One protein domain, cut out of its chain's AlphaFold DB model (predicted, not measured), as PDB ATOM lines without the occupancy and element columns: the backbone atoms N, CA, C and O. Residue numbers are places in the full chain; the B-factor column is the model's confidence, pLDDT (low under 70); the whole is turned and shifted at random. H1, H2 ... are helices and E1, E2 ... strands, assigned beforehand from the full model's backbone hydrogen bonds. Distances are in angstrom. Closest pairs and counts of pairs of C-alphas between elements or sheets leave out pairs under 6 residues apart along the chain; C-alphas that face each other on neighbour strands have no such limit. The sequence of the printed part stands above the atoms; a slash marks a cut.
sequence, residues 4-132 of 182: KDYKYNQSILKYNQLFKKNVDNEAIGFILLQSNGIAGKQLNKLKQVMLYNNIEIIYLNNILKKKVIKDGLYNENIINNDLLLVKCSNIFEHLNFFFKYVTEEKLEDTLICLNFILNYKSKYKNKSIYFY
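This is residues 4 to 132 of the 182 residues of a protein of Heterostelium pallidum (UniProt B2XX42). Picture a strongly twisted four-stranded sheet as the core of three layers, with H2 and H4 packed over one face and H1 and H3 over the other. The printed part has 129 residues, running H1 E1 H2 E2 H3 E3 H4 E4; the sheet's order is E2, E3, E1, E4, antiparallel throughout. The class is mixed, and the whole is compact, with a radius of gyration of the C-alphas of 14.7 A and spans of 39 by 35 by 26 A.

Going along, find H1 at residues 4 to 19, E1 at 28 to 35, H2 at 40 to 52, E2 at 56 to 60, H3 at 62 to 70, E3 at 82 to 88, H4 at 91 to 104 and E4 at 111 to 119. H1, 12.3 A over the sheet in height, touches H3 with residues 8 to 15 alone; the closest C-alphas, of Ser 11 and Leu 64, are 6.6 A apart. Between E1 and E4 look at N 30 and O 117, 2.7 A; between E3 and E1, N 31 and O 86, 2.8 A; between E2 and E3, N 58 and O 85, 2.8 A. H2 and H4 are close but not clearly touching, with the C-alphas of Met 50 and Phe 98 closest at 7.7 A. E1, H2, E2 and E3, H4, E4 are split strand-helix-strand units, each with another strand between its two, and right-handed crossovers. In H1, H2, H3 and H4 every O i to N i+4 pair is within hydrogen-bond range.

Find C-alpha 4 at (124.788, -13.828, 38.386); from there H1 runs 22.7 A. E1 is 21.9 A long, H2 18.4 A, E2 12.7 A, H3 12.2 A, E3 19.4 A and H4 19.8 A. E4, 22.3 A, bends by 58 degrees at residue 114 and ends at C-alpha 119, (104.179, -17.101, 59.846).

The two C-alphas farthest apart, of Lys 41 and Lys 123, are 43.7 A apart. The printed part has no cut; the long link joins H3 to E3. Confidence is under 70 in 44 residues, among them 19 to 28, 72 to 81 and 114 to 132.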
ATOM      1  N   LYS A   4     126.077 -14.494  38.154       69.81
ATOM      2  CA  LYS A   4     124.788 -13.828  38.386       69.81
ATOM      3  C   LYS A   4     123.693 -14.821  38.794       69.81
ATOM      4  O   LYS A   4     123.025 -14.585  39.803       69.81
ATOM      5  N   ASP A   5     123.577 -15.942  38.090       70.31
ATOM      6  CA  ASP A   5     122.583 -16.985  38.376       70.31
ATOM      7  C   ASP A   5     122.831 -17.642  39.732       70.31
ATOM      8  O   ASP A   5     121.901 -17.898  40.497       70.31
ATOM      9  N   TYR A   6     124.102 -17.845  40.087       76.88
ATOM     10  CA  TYR A   6     124.476 -18.372  41.397       76.88
ATOM     11  C   TYR A   6     124.010 -17.464  42.548       76.88
ATOM     12  O   TYR A   6     123.341 -17.927  43.477       76.88
ATOM     13  N   LYS A   7     124.297 -16.153  42.482       74.38
ATOM     14  CA  LYS A   7     123.874 -15.179  43.513       74.38
ATOM     15  C   LYS A   7     122.350 -15.064  43.618       74.38
ATOM     16  O   LYS A   7     121.813 -14.892  44.719       74.38
ATOM     17  N   TYR A   8     121.658 -15.167  42.485       77.31
ATOM     18  CA  TYR A   8     120.202 -15.191  42.445       77.31
ATOM     19  C   TYR A   8     119.643 -16.419  43.163       77.31
ATOM     20  O   TYR A   8     118.860 -16.271  44.105       77.31
ATOM     21  N   ASN A   9     120.113 -17.613  42.803       77.81
ATOM     22  CA  ASN A   9     119.651 -18.865  43.396       77.81
ATOM     23  C   ASN A   9     119.908 -18.922  44.909       77.81
ATOM     24  O   ASN A   9     119.010 -19.303  45.656       77.81
ATOM     25  N   GLN A  10     121.062 -18.446  45.387       82.44
ATOM     26  CA  GLN A  10     121.350 -18.342  46.826       82.44
ATOM     27  C   GLN A  10     120.372 -17.413  47.565       82.44
ATOM     28  O   GLN A  10     119.882 -17.737  48.648       82.44
ATOM     29  N   SER A  11     120.022 -16.274  46.961       77.38
ATOM     30  CA  SER A  11     119.046 -15.343  47.544       77.38
ATOM     31  C   SER A  11     117.649 -15.965  47.614       77.38
ATOM     32  O   SER A  11     116.966 -15.846  48.630       77.38
ATOM     33  N   ILE A  12     117.227 -16.673  46.564       78.81
ATOM     34  CA  ILE A  12     115.937 -17.374  46.539       78.81
ATOM     35  C   ILE A  12     115.907 -18.538  47.538       78.81
ATOM     36  O   ILE A  12     114.899 -18.723  48.222       78.81
ATOM     37  N   LEU A  13     117.001 -19.289  47.684       80.31
ATOM     38  CA  LEU A  13     117.127 -20.329  48.707       80.31
ATOM     39  C   LEU A  13     116.963 -19.741  50.113       80.31
ATOM     40  O   LEU A  13     116.148 -20.253  50.883       80.31
ATOM     41  N   LYS A  14     117.641 -18.628  50.418       76.00
ATOM     42  CA  LYS A  14     117.491 -17.911  51.694       76.00
ATOM     43  C   LYS A  14     116.059 -17.413  51.910       76.00
ATOM     44  O   LYS A  14     115.505 -17.593  52.989       76.00
ATOM     45  N   TYR A  15     115.417 -16.848  50.886       73.69
ATOM     46  CA  TYR A  15     114.004 -16.452  50.957       73.69
ATOM     47  C   TYR A  15     113.100 -17.633  51.320       73.69
ATOM     48  O   TYR A  15     112.273 -17.544  52.224       73.69
ATOM     49  N   ASN A  16     113.274 -18.757  50.625       72.38
ATOM     50  CA  ASN A  16     112.487 -19.951  50.880       72.38
ATOM     51  C   ASN A  16     112.749 -20.489  52.292       72.38
ATOM     52  O   ASN A  16     111.798 -20.884  52.946       72.38
ATOM     53  N   GLN A  17     113.983 -20.452  52.798       74.19
ATOM     54  CA  GLN A  17     114.289 -20.807  54.190       74.19
ATOM     55  C   GLN A  17     113.565 -19.912  55.204       74.19
ATOM     56  O   GLN A  17     113.054 -20.421  56.194       74.19
ATOM     57  N   LEU A  18     113.479 -18.607  54.944       71.56
ATOM     58  CA  LEU A  18     112.842 -17.650  55.854       71.56
ATOM     59  C   LEU A  18     111.313 -17.740  55.844       71.56
ATOM     60  O   LEU A  18     110.684 -17.665  56.895       71.56
ATOM     61  N   PHE A  19     110.711 -17.887  54.664       67.88
ATOM     62  CA  PHE A  19     109.264 -17.721  54.495       67.88
ATOM     63  C   PHE A  19     108.511 -19.001  54.114       67.88
ATOM     64  O   PHE A  19     107.297 -19.051  54.300       67.88
ATOM     65  N   LYS A  20     109.177 -20.017  53.545       62.41
ATOM     66  CA  LYS A  20     108.503 -21.183  52.932       62.41
ATOM     67  C   LYS A  20     108.881 -22.538  53.508       62.41
ATOM     68  O   LYS A  20     108.074 -23.460  53.422       62.41
ATOM     69  N   LYS A  21     110.093 -22.705  54.028       54.88
ATOM     70  CA  LYS A  21     110.535 -23.980  54.581       54.88
ATOM     71  C   LYS A  21     109.861 -24.165  55.931       54.88
ATOM     72  O   LYS A  21     109.734 -23.202  56.680       54.88
ATOM     73  N   ASN A  22     109.413 -25.394  56.182       47.19
ATOM     74  CA  ASN A  22     108.881 -25.860  57.455       47.19
ATOM     75  C   ASN A  22     109.832 -25.430  58.570       47.19
ATOM     76  O   ASN A  22     110.839 -26.090  58.804       47.19
ATOM     77  N   VAL A  23     109.553 -24.292  59.197       48.47
ATOM     78  CA  VAL A  23     110.221 -23.949  60.437       48.47
ATOM     79  C   VAL A  23     109.580 -24.858  61.464       48.47
ATOM     80  O   VAL A  23     108.357 -24.854  61.640       48.47
ATOM     81  N   ASP A  24     110.397 -25.740  62.016       47.34
ATOM     82  CA  ASP A  24     109.980 -26.735  62.981       47.34
ATOM     83  C   ASP A  24     109.223 -26.050  64.128       47.34
ATOM     84  O   ASP A  24     109.764 -25.245  64.871       47.34
ATOM     85  N   ASN A  25     107.922 -26.338  64.197       49.81
ATOM     86  CA  ASN A  25     106.989 -26.112  65.309       49.81
ATOM     87  C   ASN A  25     106.797 -24.703  65.905       49.81
ATOM     88  O   ASN A  25     105.868 -24.553  66.698       49.81
ATOM     89  N   GLU A  26     107.537 -23.675  65.500       55.00
ATOM     90  CA  GLU A  26     107.464 -22.351  66.133       55.00
ATOM     91  C   GLU A  26     106.778 -21.291  65.260       55.00
ATOM     92  O   GLU A  26     106.947 -21.222  64.040       55.00
ATOM     93  N   ALA A  27     105.960 -20.450  65.898       60.19
ATOM     94  CA  ALA A  27     105.365 -19.287  65.255       60.19
ATOM     95  C   ALA A  27     106.426 -18.193  65.118       60.19
ATOM     96  O   ALA A  27     106.866 -17.641  66.122       60.19
ATOM     97  N   ILE A  28     106.801 -17.845  63.888       69.62
ATOM     98  CA  ILE A  28     107.800 -16.803  63.635       69.62
ATOM     99  C   ILE A  28     107.109 -15.550  63.115       69.62
ATOM    100  O   ILE A  28     106.355 -15.585  62.139       69.62
ATOM    101  N   GLY A  29     107.388 -14.422  63.761       74.88
ATOM    102  CA  GLY A  29     107.050 -13.098  63.259       74.88
ATOM    103  C   GLY A  29     108.210 -12.492  62.483       74.88
ATOM    104  O   GLY A  29     109.373 -12.729  62.791       74.88
ATOM    105  N   PHE A  30     107.893 -11.666  61.498       80.94
ATOM    106  CA  PHE A  30     108.850 -10.797  60.839       80.94
ATOM    107  C   PHE A  30     108.326  -9.367  60.817       80.94
ATOM    108  O   PHE A  30     107.188  -9.126  60.413       80.94
ATOM    109  N   ILE A  31     109.166  -8.409  61.192       80.19
ATOM    110  CA  ILE A  31     108.906  -6.984  60.990       80.19
ATOM    111  C   ILE A  31     109.664  -6.553  59.742       80.19
ATOM    112  O   ILE A  31     110.888  -6.643  59.694       80.19
ATOM    113  N   LEU A  32     108.949  -6.094  58.725       81.94
ATOM    114  CA  LEU A  32     109.558  -5.450  57.573       81.94
ATOM    115  C   LEU A  32     109.719  -3.963  57.885       81.94
ATOM    116  O   LEU A  32     108.734  -3.276  58.148       81.94
ATOM    117  N   LEU A  33     110.951  -3.479  57.828       79.94
ATOM    118  CA  LEU A  33     111.311  -2.089  58.069       79.94
ATOM    119  C   LEU A  33     111.988  -1.505  56.834       79.94
ATOM    120  O   LEU A  33     112.714  -2.197  56.116       79.94
ATOM    121  N   GLN A  34     111.804  -0.212  56.636       79.06
ATOM    122  CA  GLN A  34     112.640   0.601  55.776       79.06
ATOM    123  C   GLN A  34     113.586   1.412  56.647       79.06
ATOM    124  O   GLN A  34     113.157   2.078  57.587       79.06
ATOM    125  N   SER A  35     114.863   1.396  56.293       81.94
ATOM    126  CA  SER A  35     115.820   2.352  56.816       81.94
ATOM    127  C   SER A  35     115.821   3.610  55.950       81.94
ATOM    128  O   SER A  35     115.945   3.534  54.727       81.94
ATOM    129  N   ASN A  36     115.662   4.764  56.590       75.19
ATOM    130  CA  ASN A  36     115.696   6.076  55.967       75.19
ATOM    131  C   ASN A  36     116.769   6.931  56.652       75.19
ATOM    132  O   ASN A  36     116.497   7.613  57.635       75.19
ATOM    133  N   GLY A  37     118.009   6.845  56.167       74.12
ATOM    134  CA  GLY A  37     119.102   7.687  56.665       74.12
ATOM    135  C   GLY A  37     119.626   7.325  58.059       74.12
ATOM    136  O   GLY A  37     120.189   8.187  58.728       74.12
ATOM    137  N   ILE A  38     119.479   6.072  58.511       81.44
ATOM    138  CA  ILE A  38     120.107   5.640  59.768       81.44
ATOM    139  C   ILE A  38     121.637   5.730  59.650       81.44
ATOM    140  O   ILE A  38     122.233   5.244  58.684       81.44
ATOM    141  N   ALA A  39     122.299   6.325  60.642       84.19
ATOM    142  CA  ALA A  39     123.755   6.393  60.632       84.19
ATOM    143  C   ALA A  39     124.361   4.988  60.794       84.19
ATOM    144  O   ALA A  39     123.885   4.176  61.591       84.19
ATOM    145  N   GLY A  40     125.478   4.709  60.113       84.38
ATOM    146  CA  GLY A  40     126.132   3.393  60.172       84.38
ATOM    147  C   GLY A  40     126.480   2.936  61.598       84.38
ATOM    148  O   GLY A  40     126.339   1.757  61.921       84.38
ATOM    149  N   LYS A  41     126.855   3.869  62.488       88.25
ATOM    150  CA  LYS A  41     127.106   3.581  63.913       88.25
ATOM    151  C   LYS A  41     125.839   3.130  64.650       88.25
ATOM    152  O   LYS A  41     125.884   2.130  65.360       88.25
ATOM    153  N   GLN A  42     124.716   3.824  64.447       85.75
ATOM    154  CA  GLN A  42     123.424   3.467  65.050       85.75
ATOM    155  C   GLN A  42     122.928   2.118  64.526       85.75
ATOM    156  O   GLN A  42     122.481   1.277  65.300       85.75
ATOM    157  N   LEU A  43     123.091   1.867  63.226       86.38
ATOM    158  CA  LEU A  43     122.730   0.595  62.609       86.38
ATOM    159  C   LEU A  43     123.553  -0.575  63.156       86.38
ATOM    160  O   LEU A  43     123.014  -1.655  63.392       86.38
ATOM    161  N   ASN A  44     124.853  -0.374  63.372       87.50
ATOM    162  CA  ASN A  44     125.717  -1.394  63.962       87.50
ATOM    163  C   ASN A  44     125.358  -1.663  65.426       87.50
ATOM    164  O   ASN A  44     125.282  -2.827  65.815       87.50
ATOM    165  N   LYS A  45     125.066  -0.617  66.208       91.75
ATOM    166  CA  LYS A  45     124.586  -0.763  67.589       91.75
ATOM    167  C   LYS A  45     123.265  -1.537  67.630       91.75
ATOM    168  O   LYS A  45     123.167  -2.523  68.353       91.75
ATOM    169  N   LEU A  46     122.302  -1.176  66.776       89.94
ATOM    170  CA  LEU A  46     121.032  -1.889  66.630       89.94
ATOM    171  C   LEU A  46     121.260  -3.377  66.327       89.94
ATOM    172  O   LEU A  46     120.693  -4.228  67.000       89.94
ATOM    173  N   LYS A  47     122.123  -3.710  65.357       89.44
ATOM    174  CA  LYS A  47     122.455  -5.110  65.038       89.44
ATOM    175  C   LYS A  47     123.000  -5.873  66.237       89.44
ATOM    176  O   LYS A  47     122.572  -6.997  66.469       89.44
ATOM    177  N   GLN A  48     123.953  -5.285  66.955       91.50
ATOM    178  CA  GLN A  48     124.598  -5.932  68.097       91.50
ATOM    179  C   GLN A  48     123.596  -6.188  69.222       91.50
ATOM    180  O   GLN A  48     123.529  -7.299  69.740       91.50
ATOM    181  N   VAL A  49     122.776  -5.186  69.545       93.06
ATOM    182  CA  VAL A  49     121.752  -5.296  70.590       93.06
ATOM    183  C   VAL A  49     120.693  -6.330  70.213       93.06
ATOM    184  O   VAL A  49     120.329  -7.161  71.043       93.06
ATOM    185  N   MET A  50     120.223  -6.329  68.964       91.81
ATOM    186  CA  MET A  50     119.243  -7.315  68.507       91.81
ATOM    187  C   MET A  50     119.820  -8.731  68.526       91.81
ATOM    188  O   MET A  50     119.177  -9.635  69.054       91.81
ATOM    189  N   LEU A  51     121.060  -8.915  68.062       89.56
ATOM    190  CA  LEU A  51     121.734 -10.212  68.093       89.56
ATOM    191  C   LEU A  51     121.886 -10.749  69.524       89.56
ATOM    192  O   LEU A  51     121.629 -11.926  69.751       89.56
ATOM    193  N   TYR A  52     122.241  -9.889  70.484       91.81
ATOM    194  CA  TYR A  52     122.342 -10.261  71.900       91.81
ATOM    195  C   TYR A  52     121.006 -10.747  72.484       91.81
ATOM    196  O   TYR A  52     120.986 -11.613  73.352       91.81
ATOM    197  N   ASN A  53     119.884 -10.233  71.973       87.00
ATOM    198  CA  ASN A  53     118.533 -10.609  72.396       87.00
ATOM    199  C   ASN A  53     117.909 -11.698  71.506       87.00
ATOM    200  O   ASN A  53     116.691 -11.847  71.481       87.00
ATOM    201  N   ASN A  54     118.716 -12.450  70.749       87.94
ATOM    202  CA  ASN A  54     118.246 -13.494  69.829       87.94
ATOM    203  C   ASN A  54     117.238 -12.989  68.771       87.94
ATOM    204  O   ASN A  54     116.383 -13.736  68.285       87.94
ATOM    205  N   ILE A  55     117.345 -11.713  68.389       88.75
ATOM    206  CA  ILE A  55     116.566 -11.078  67.326       88.75
ATOM    207  C   ILE A  55     117.468 -10.918  66.099       88.75
ATOM    208  O   ILE A  55     118.456 -10.184  66.106       88.75
ATOM    209  N   GLU A  56     117.122 -11.594  65.006       87.81
ATOM    210  CA  GLU A  56     117.920 -11.563  63.777       87.81
ATOM    211  C   GLU A  56     117.455 -10.417  62.861       87.81
ATOM    212  O   GLU A  56     116.278 -10.333  62.510       87.81
ATOM    213  N   ILE A  57     118.383  -9.553  62.429       88.25
ATOM    214  CA  ILE A  57     118.136  -8.545  61.386       88.25
ATOM    215  C   ILE A  57     118.699  -9.040  60.052       88.25
ATOM    216  O   ILE A  57     119.895  -9.296  59.913       88.25
ATOM    217  N   ILE A  58     117.844  -9.092  59.034       86.81
ATOM    218  CA  ILE A  58     118.164  -9.591  57.698       86.81
ATOM    219  C   ILE A  58     118.006  -8.466  56.680       86.81
ATOM    220  O   ILE A  58     116.934  -7.890  56.524       86.81
ATOM    221  N   TYR A  59     119.064  -8.192  55.923       86.81
ATOM    222  CA  TYR A  59     119.027  -7.217  54.836       86.81
ATOM    223  C   TYR A  59     118.404  -7.835  53.594       86.81
ATOM    224  O   TYR A  59     118.839  -8.890  53.120       86.81
ATOM    225  N   LEU A  60     117.410  -7.153  53.038       84.12
ATOM    226  CA  LEU A  60     116.800  -7.556  51.784       84.12
ATOM    227  C   LEU A  60     117.578  -6.929  50.628       84.12
ATOM    228  O   LEU A  60     117.462  -5.739  50.349       84.12
ATOM    229  N   ASN A  61     118.362  -7.745  49.926       83.12
ATOM    230  CA  ASN A  61     118.957  -7.341  48.652       83.12
ATOM    231  C   ASN A  61     117.869  -7.146  47.574       83.12
ATOM    232  O   ASN A  61     116.733  -7.588  47.739       83.12
ATOM    233  N   ASN A  62     118.207  -6.535  46.435       82.31
ATOM    234  CA  ASN A  62     117.231  -6.222  45.379       82.31
ATOM    235  C   ASN A  62     116.425  -7.437  44.883       82.31
ATOM    236  O   ASN A  62     115.264  -7.295  44.503       82.31
ATOM    237  N   ILE A  63     117.015  -8.633  44.908       83.06
ATOM    238  CA  ILE A  63     116.352  -9.881  44.509       83.06
ATOM    239  C   ILE A  63     115.278 -10.252  45.539       83.06
ATOM    240  O   ILE A  63     114.130 -10.509  45.177       83.06
ATOM    241  N   LEU A  64     115.630 -10.210  46.825       81.44
ATOM    242  CA  LEU A  64     114.713 -10.446  47.935       81.44
ATOM    243  C   LEU A  64     113.608  -9.385  47.997       81.44
ATOM    244  O   LEU A  64     112.448  -9.754  48.161       81.44
ATOM    245  N   LYS A  65     113.929  -8.098  47.799       81.44
ATOM    246  CA  LYS A  65     112.936  -7.007  47.749       81.44
ATOM    247  C   LYS A  65     111.874  -7.289  46.684       81.44
ATOM    248  O   LYS A  65     110.686  -7.332  46.997       81.44
ATOM    249  N   LYS A  66     112.303  -7.588  45.449       79.94
ATOM    250  CA  LYS A  66     111.401  -7.968  44.344       79.94
ATOM    251  C   LYS A  66     110.547  -9.185  44.694       79.94
ATOM    252  O   LYS A  66     109.385  -9.248  44.309       79.94
ATOM    253  N   LYS A  67     111.103 -10.153  45.429       77.25
ATOM    254  CA  LYS A  67     110.382 -11.370  45.807       77.25
ATOM    255  C   LYS A  67     109.322 -11.127  46.885       77.25
ATOM    256  O   LYS A  67     108.209 -11.616  46.739       77.25
ATOM    257  N   VAL A  68     109.646 -10.344  47.916       75.06
ATOM    258  CA  VAL A  68     108.712  -9.916  48.974       75.06
ATOM    259  C   VAL A  68     107.548  -9.125  48.372       75.06
ATOM    260  O   VAL A  68     106.400  -9.384  48.715       75.06
ATOM    261  N   ILE A  69     107.838  -8.232  47.421       72.94
ATOM    262  CA  ILE A  69     106.836  -7.478  46.656       72.94
ATOM    263  C   ILE A  69     105.958  -8.411  45.810       72.94
ATOM    264  O   ILE A  69     104.738  -8.354  45.902       72.94
ATOM    265  N   LYS A  70     106.562  -9.312  45.023       73.25
ATOM    266  CA  LYS A  70     105.828 -10.252  44.156       73.25
ATOM    267  C   LYS A  70     104.905 -11.184  44.943       73.25
ATOM    268  O   LYS A  70     103.809 -11.486  44.486       73.25
ATOM    269  N   ASP A  71     105.340 -11.635  46.117       70.44
ATOM    270  CA  ASP A  71     104.535 -12.481  47.006       70.44
ATOM    271  C   ASP A  71     103.528 -11.627  47.833       70.44
ATOM    272  O   ASP A  71     102.844 -12.129  48.728       70.44
ATOM    273  N   GLY A  72     103.435 -10.328  47.506       66.19
ATOM    274  CA  GLY A  72     102.524  -9.312  48.024       66.19
ATOM    275  C   GLY A  72     102.768  -8.926  49.480       66.19
ATOM    276  O   GLY A  72     102.035  -8.144  50.063       66.19
ATOM    277  N   LEU A  73     103.851  -9.384  50.097       67.81
ATOM    278  CA  LEU A  73     104.177  -9.058  51.484       67.81
ATOM    279  C   LEU A  73     104.458  -7.556  51.697       67.81
ATOM    280  O   LEU A  73     104.569  -7.125  52.844       67.81
ATOM    281  N   TYR A  74     104.576  -6.757  50.631       63.84
ATOM    282  CA  TYR A  74     104.751  -5.309  50.684       63.84
ATOM    283  C   TYR A  74     104.368  -4.620  49.352       63.84
ATOM    284  O   TYR A  74     104.368  -5.271  48.313       63.84
ATOM    285  N   ASN A  75     104.056  -3.314  49.372       56.00
ATOM    286  CA  ASN A  75     103.688  -2.538  48.172       56.00
ATOM    287  C   ASN A  75     104.916  -2.039  47.380       56.00
ATOM    288  O   ASN A  75     105.938  -1.682  47.953       56.00
ATOM    289  N   GLU A  76     104.781  -1.948  46.056       54.22
ATOM    290  CA  GLU A  76     105.865  -1.779  45.067       54.22
ATOM    291  C   GLU A  76     106.725  -0.501  45.169       54.22
ATOM    292  O   GLU A  76     107.819  -0.460  44.610       54.22
ATOM    293  N   ASN A  77     106.304   0.522  45.917       55.38
ATOM    294  CA  ASN A  77     106.877   1.873  45.811       55.38
ATOM    295  C   ASN A  77     108.270   2.077  46.453       55.38
ATOM    296  O   ASN A  77     108.742   3.210  46.494       55.38
ATOM    297  N   ILE A  78     108.943   1.039  46.975       54.31
ATOM    298  CA  ILE A  78     110.163   1.187  47.813       54.31
ATOM    299  C   ILE A  78     111.326   0.317  47.319       54.31
ATOM    300  O   ILE A  78     112.008  -0.372  48.074       54.31
ATOM    301  N   ILE A  79     111.576   0.319  46.012       55.62
ATOM    302  CA  ILE A  79     112.714  -0.428  45.448       55.62
ATOM    303  C   ILE A  79     114.056   0.207  45.866       55.62
ATOM    304  O   ILE A  79     115.026  -0.515  46.115       55.62
ATOM    305  N   ASN A  80     114.096   1.537  46.016       62.84
ATOM    306  CA  ASN A  80     115.344   2.294  46.171       62.84
ATOM    307  C   ASN A  80     115.842   2.449  47.616       62.84
ATOM    308  O   ASN A  80     117.002   2.797  47.797       62.84
ATOM    309  N   ASN A  81     115.026   2.152  48.634       67.25
ATOM    310  CA  ASN A  81     115.442   2.311  50.034       67.25
ATOM    311  C   ASN A  81     115.898   0.987  50.639       67.25
ATOM    312  O   ASN A  81     115.473  -0.090  50.202       67.25
ATOM    313  N   ASP A  82     116.756   1.049  51.653       77.50
ATOM    314  CA  ASP A  82     117.228  -0.139  52.354       77.50
ATOM    315  C   ASP A  82     116.095  -0.783  53.146       77.50
ATOM    316  O   ASP A  82     115.443  -0.148  53.974       77.50
ATOM    317  N   LEU A  83     115.859  -2.067  52.870       82.88
ATOM    318  CA  LEU A  83     114.827  -2.848  53.533       82.88
ATOM    319  C   LEU A  83     115.466  -3.867  54.468       82.88
ATOM    320  O   LEU A  83     116.365  -4.623  54.084       82.88
ATOM    321  N   LEU A  84     114.955  -3.892  55.691       87.50
ATOM    322  CA  LEU A  84     115.377  -4.766  56.771       87.50
ATOM    323  C   LEU A  84     114.206  -5.662  57.149       87.50
ATOM    324  O   LEU A  84     113.060  -5.224  57.206       87.50
ATOM    325  N   LEU A  85     114.499  -6.915  57.444       86.94
ATOM    326  CA  LEU A  85     113.550  -7.861  57.992       86.94
ATOM    327  C   LEU A  85     114.038  -8.264  59.382       86.94
ATOM    328  O   LEU A  85     115.117  -8.833  59.510       86.94
ATOM    329  N   VAL A  86     113.259  -7.965  60.414       87.31
ATOM    330  CA  VAL A  86     113.548  -8.354  61.796       87.31
ATOM    331  C   VAL A  86     112.792  -9.636  62.094       87.31
ATOM    332  O   VAL A  86     111.565  -9.634  62.074       87.31
ATOM    333  N   LYS A  87     113.502 -10.734  62.333       86.88
ATOM    334  CA  LYS A  87     112.917 -12.031  62.676       86.88
ATOM    335  C   LYS A  87     112.701 -12.124  64.186       86.88
ATOM    336  O   LYS A  87     113.625 -11.938  64.975       86.88
ATOM    337  N   CYS A  88     111.482 -12.471  64.572       80.38
ATOM    338  CA  CYS A  88     111.027 -12.577  65.951       80.38
ATOM    339  C   CYS A  88     110.534 -14.005  66.222       80.38
ATOM    340  O   CYS A  88     109.413 -14.349  65.842       80.38
ATOM    341  N   SER A  89     111.363 -14.827  66.869       79.12
ATOM    342  CA  SER A  89     111.001 -16.199  67.257       79.12
ATOM    343  C   SER A  89     110.034 -16.221  68.449       79.12
ATOM    344  O   SER A  89     109.028 -16.920  68.400       79.12
ATOM    345  N   ASN A  90     110.255 -15.383  69.472       77.25
ATOM    346  CA  ASN A  90     109.260 -15.106  70.510       77.25
ATOM    347  C   ASN A  90     108.558 -13.776  70.205       77.25
ATOM    348  O   ASN A  90     109.013 -12.710  70.614       77.25
ATOM    349  N   ILE A  91     107.468 -13.834  69.432       69.88
ATOM    350  CA  ILE A  91     106.810 -12.650  68.853       69.88
ATOM    351  C   ILE A  91     106.532 -11.560  69.896       69.88
ATOM    352  O   ILE A  91     106.883 -10.410  69.665       69.88
ATOM    353  N   PHE A  92     105.905 -11.888  71.027       68.75
ATOM    354  CA  PHE A  92     105.491 -10.864  71.992       68.75
ATOM    355  C   PHE A  92     106.684 -10.207  72.685       68.75
ATOM    356  O   PHE A  92     106.765  -8.980  72.732       68.75
ATOM    357  N   GLU A  93     107.619 -11.014  73.180       76.94
ATOM    358  CA  GLU A  93     108.806 -10.532  73.885       76.94
ATOM    359  C   GLU A  93     109.718  -9.723  72.956       76.94
ATOM    360  O   GLU A  93     110.076  -8.587  73.266       76.94
ATOM    361  N   HIS A  94     110.020 -10.263  71.770       81.12
ATOM    362  CA  HIS A  94     110.944  -9.637  70.825       81.12
ATOM    363  C   HIS A  94     110.374  -8.347  70.234       81.12
ATOM    364  O   HIS A  94     111.119  -7.393  70.031       81.12
ATOM    365  N   LEU A  95     109.061  -8.288  69.971       75.62
ATOM    366  CA  LEU A  95     108.422  -7.049  69.528       75.62
ATOM    367  C   LEU A  95     108.466  -5.977  70.612       75.62
ATOM    368  O   LEU A  95     108.800  -4.833  70.314       75.62
ATOM    369  N   ASN A  96     108.127  -6.339  71.852       74.38
ATOM    370  CA  ASN A  96     108.120  -5.388  72.958       74.38
ATOM    371  C   ASN A  96     109.522  -4.808  73.180       74.38
ATOM    372  O   ASN A  96     109.686  -3.592  73.236       74.38
ATOM    373  N   PHE A  97     110.540  -5.673  73.203       82.50
ATOM    374  CA  PHE A  97     111.934  -5.251  73.278       82.50
ATOM    375  C   PHE A  97     112.333  -4.355  72.099       82.50
ATOM    376  O   PHE A  97     112.867  -3.268  72.310       82.50
ATOM    377  N   PHE A  98     112.044  -4.778  70.862       83.00
ATOM    378  CA  PHE A  98     112.420  -4.038  69.658       83.00
ATOM    379  C   PHE A  98     111.830  -2.623  69.651       83.00
ATOM    380  O   PHE A  98     112.562  -1.657  69.449       83.00
ATOM    381  N   PHE A  99     110.525  -2.484  69.902       77.31
ATOM    382  CA  PHE A  99     109.880  -1.172  69.903       77.31
ATOM    383  C   PHE A  99     110.329  -0.305  71.076       77.31
ATOM    384  O   PHE A  99     110.545   0.888  70.881       77.31
ATOM    385  N   LYS A 100     110.534  -0.893  72.262       76.50
ATOM    386  CA  LYS A 100     111.106  -0.176  73.405       76.50
ATOM    387  C   LYS A 100     112.479   0.401  73.051       76.50
ATOM    388  O   LYS A 100     112.685   1.598  73.214       76.50
ATOM    389  N   TYR A 101     113.366  -0.419  72.487       84.25
ATOM    390  CA  TYR A 101     114.703   0.007  72.077       84.25
ATOM    391  C   TYR A 101     114.669   1.103  71.004       84.25
ATOM    392  O   TYR A 101     115.373   2.103  71.118       84.25
ATOM    393  N   VAL A 102     113.836   0.938  69.970       78.75
ATOM    394  CA  VAL A 102     113.670   1.940  68.904       78.75
ATOM    395  C   VAL A 102     113.244   3.290  69.478       78.75
ATOM    396  O   VAL A 102     113.797   4.306  69.065       78.75
ATOM    397  N   THR A 103     112.322   3.306  70.441       73.25
ATOM    398  CA  THR A 103     111.876   4.542  71.094       73.25
ATOM    399  C   THR A 103     112.925   5.146  72.021       73.25
ATOM    400  O   THR A 103     113.162   6.351  71.977       73.25
ATOM    401  N   GLU A 104     113.589   4.337  72.845       79.81
ATOM    402  CA  GLU A 104     114.631   4.815  73.767       79.81
ATOM    403  C   GLU A 104     115.810   5.455  73.020       79.81
ATOM    404  O   GLU A 104     116.324   6.494  73.433       79.81
ATOM    405  N   GLU A 105     116.193   4.882  71.878       82.81
ATOM    406  CA  GLU A 105     117.275   5.387  71.026       82.81
ATOM    407  C   GLU A 105     116.795   6.403  69.972       82.81
ATOM    408  O   GLU A 105     117.593   6.831  69.134       82.81
ATOM    409  N   LYS A 106     115.513   6.802  70.008       76.31
ATOM    410  CA  LYS A 106     114.881   7.767  69.086       76.31
ATOM    411  C   LYS A 106     115.106   7.425  67.609       76.31
ATOM    412  O   LYS A 106     115.440   8.278  66.788       76.31
ATOM    413  N   LEU A 107     114.975   6.146  67.269       76.31
ATOM    414  CA  LEU A 107     115.179   5.644  65.912       76.31
ATOM    415  C   LEU A 107     113.905   5.713  65.058       76.31
ATOM    416  O   LEU A 107     113.991   5.398  63.869       76.31
ATOM    417  N   GLU A 108     112.752   6.124  65.606       65.88
ATOM    418  CA  GLU A 108     111.468   6.148  64.883       65.88
ATOM    419  C   GLU A 108     111.509   6.963  63.586       65.88
ATOM    420  O   GLU A 108     110.895   6.571  62.594       65.88
ATOM    421  N   ASP A 109     112.279   8.052  63.567       64.25
ATOM    422  CA  ASP A 109     112.395   8.934  62.399       64.25
ATOM    423  C   ASP A 109     113.225   8.306  61.262       64.25
ATOM    424  O   ASP A 109     113.113   8.695  60.098       64.25
ATOM    425  N   THR A 110     114.049   7.305  61.587       71.31
ATOM    426  CA  THR A 110     114.984   6.654  60.650       71.31
ATOM    427  C   THR A 110     114.604   5.215  60.307       71.31
ATOM    428  O   THR A 110     115.112   4.658  59.331       71.31
ATOM    429  N   LEU A 111     113.713   4.594  61.083       75.06
ATOM    430  CA  LEU A 111     113.221   3.234  60.875       75.06
ATOM    431  C   LEU A 111     111.706   3.246  60.708       75.06
ATOM    432  O   LEU A 111     110.943   3.283  61.669       75.06
ATOM    433  N   ILE A 112     111.267   3.133  59.461       74.38
ATOM    434  CA  ILE A 112     109.848   3.119  59.124       74.38
ATOM    435  C   ILE A 112     109.370   1.670  59.116       74.38
ATOM    436  O   ILE A 112     109.806   0.861  58.296       74.38
ATOM    437  N   CYS A 113     108.441   1.335  60.008       73.50
ATOM    438  CA  CYS A 113     107.793   0.029  59.991       73.50
ATOM    439  C   CYS A 113     106.811  -0.071  58.820       73.50
ATOM    440  O   CYS A 113     105.847   0.687  58.721       73.50
ATOM    441  N   LEU A 114     107.069  -1.016  57.922       69.12
ATOM    442  CA  LEU A 114     106.345  -1.168  56.667       69.12
ATOM    443  C   LEU A 114     105.256  -2.228  56.737       69.12
ATOM    444  O   LEU A 114     104.169  -2.055  56.179       69.12
ATOM    445  N   ASN A 115     105.572  -3.367  57.348       67.75
ATOM    446  CA  ASN A 115     104.628  -4.458  57.495       67.75
ATOM    447  C   ASN A 115     105.031  -5.393  58.631       67.75
ATOM    448  O   ASN A 115     106.207  -5.523  58.963       67.75
ATOM    449  N   PHE A 116     104.046  -6.108  59.156       69.00
ATOM    450  CA  PHE A 116     104.266  -7.206  60.078       69.00
ATOM    451  C   PHE A 116     103.761  -8.501  59.447       69.00
ATOM    452  O   PHE A 116     102.601  -8.604  59.046       69.00
ATOM    453  N   ILE A 117     104.650  -9.479  59.318       69.31
ATOM    454  CA  ILE A 117     104.394 -10.757  58.664       69.31
ATOM    455  C   ILE A 117     104.418 -11.824  59.747       69.31
ATOM    456  O   ILE A 117     105.446 -12.078  60.361       69.31
ATOM    457  N   LEU A 118     103.284 -12.471  59.971       63.94
ATOM    458  CA  LEU A 118     103.188 -13.590  60.896       63.94
ATOM    459  C   LEU A 118     103.161 -14.894  60.117       63.94
ATOM    460  O   LEU A 118     102.242 -15.119  59.325       63.94
ATOM    461  N   ASN A 119     104.146 -15.749  60.365       61.47
ATOM    462  CA  ASN A 119     104.179 -17.101  59.846       61.47
ATOM    463  C   ASN A 119     103.739 -18.067  60.954       61.47
ATOM    464  O   ASN A 119     104.478 -18.327  61.903       61.47
ATOM    465  N   TYR A 120     102.508 -18.568  60.853       52.59
ATOM    466  CA  TYR A 120     101.978 -19.582  61.765       52.59
ATOM    467  C   TYR A 120     101.874 -20.924  61.053       52.59
ATOM    468  O   TYR A 120     101.356 -21.008  59.938       52.59
ATOM    469  N   LYS A 121     102.243 -21.998  61.751       49.62
ATOM    470  CA  LYS A 121     101.924 -23.360  61.324       49.62
ATOM    471  C   LYS A 121     100.412 -23.567  61.419       49.62
ATOM    472  O   LYS A 121      99.834 -23.418  62.493       49.62
ATOM    473  N   SER A 122      99.748 -23.933  60.325       39.94
ATOM    474  CA  SER A 122      98.359 -24.384  60.398       39.94
ATOM    475  C   SER A 122      97.915 -25.146  59.150       39.94
ATOM    476  O   SER A 122      98.014 -24.644  58.033       39.94
ATOM    477  N   LYS A 123      97.287 -26.312  59.368       37.81
ATOM    478  CA  LYS A 123      96.389 -27.020  58.425       37.81
ATOM    479  C   LYS A 123      95.316 -26.107  57.794       37.81
ATOM    480  O   LYS A 123      94.665 -26.496  56.832       37.81
ATOM    481  N   TYR A 124      95.129 -24.896  58.309       35.62
ATOM    482  CA  TYR A 124      94.307 -23.846  57.731       35.62
ATOM    483  C   TYR A 124      95.213 -22.831  57.030       35.62
ATOM    484  O   TYR A 124      95.706 -21.918  57.683       35.62
ATOM    485  N   LYS A 125      95.420 -23.047  55.720       31.17
ATOM    486  CA  LYS A 125      95.956 -22.141  54.682       31.17
ATOM    487  C   LYS A 125      96.808 -20.975  55.203       31.17
ATOM    488  O   LYS A 125      96.253 -20.051  55.793       31.17
ATOM    489  N   ASN A 126      98.095 -20.962  54.829       31.98
ATOM    490  CA  ASN A 126      98.962 -19.777  54.833       31.98
ATOM    491  C   ASN A 126      98.163 -18.540  54.409       31.98
ATOM    492  O   ASN A 126      97.932 -18.302  53.224       31.98
ATOM    493  N   LYS A 127      97.701 -17.762  55.382       34.47
ATOM    494  CA  LYS A 127      97.239 -16.408  55.147       34.47
ATOM    495  C   LYS A 127      98.337 -15.548  55.713       34.47
ATOM    496  O   LYS A 127      98.409 -15.381  56.926       34.47
ATOM    497  N   SER A 128      99.181 -15.025  54.825       36.97
ATOM    498  CA  SER A 128      99.937 -13.812  55.105       36.97
ATOM    499  C   SER A 128      98.918 -12.836  55.667       36.97
ATOM    500  O   SER A 128      97.967 -12.450  54.986       36.97
ATOM    501  N   ILE A 129      99.001 -12.555  56.957       36.41
ATOM    502  CA  ILE A 129      98.099 -11.599  57.558       36.41
ATOM    503  C   ILE A 129      98.621 -10.234  57.092       36.41
ATOM    504  O   ILE A 129      99.543  -9.685  57.678       36.41
ATOM    505  N   TYR A 130      98.062  -9.723  55.990       41.94
ATOM    506  CA  TYR A 130      98.252  -8.360  55.481       41.94
ATOM    507  C   TYR A 130      97.629  -7.359  56.466       41.94
ATOM    508  O   TYR A 130      96.623  -6.720  56.157       41.94
ATOM    509  N   PHE A 131      98.122  -7.290  57.704       38.06
ATOM    510  CA  PHE A 131      97.381  -6.594  58.756       38.06
ATOM    511  C   PHE A 131      97.608  -5.089  58.794       38.06
ATOM    512  O   PHE A 131      96.736  -4.388  59.296       38.06
ATOM    513  N   TYR A 132      98.711  -4.566  58.256       37.28
ATOM    514  CA  TYR A 132      99.071  -3.177  58.563       37.28
ATOM    515  C   TYR A 132      98.759  -2.167  57.446       37.28
ATOM    516  O   TYR A 132      98.263  -1.073  57.710       37.28
TER     517      TYR A 132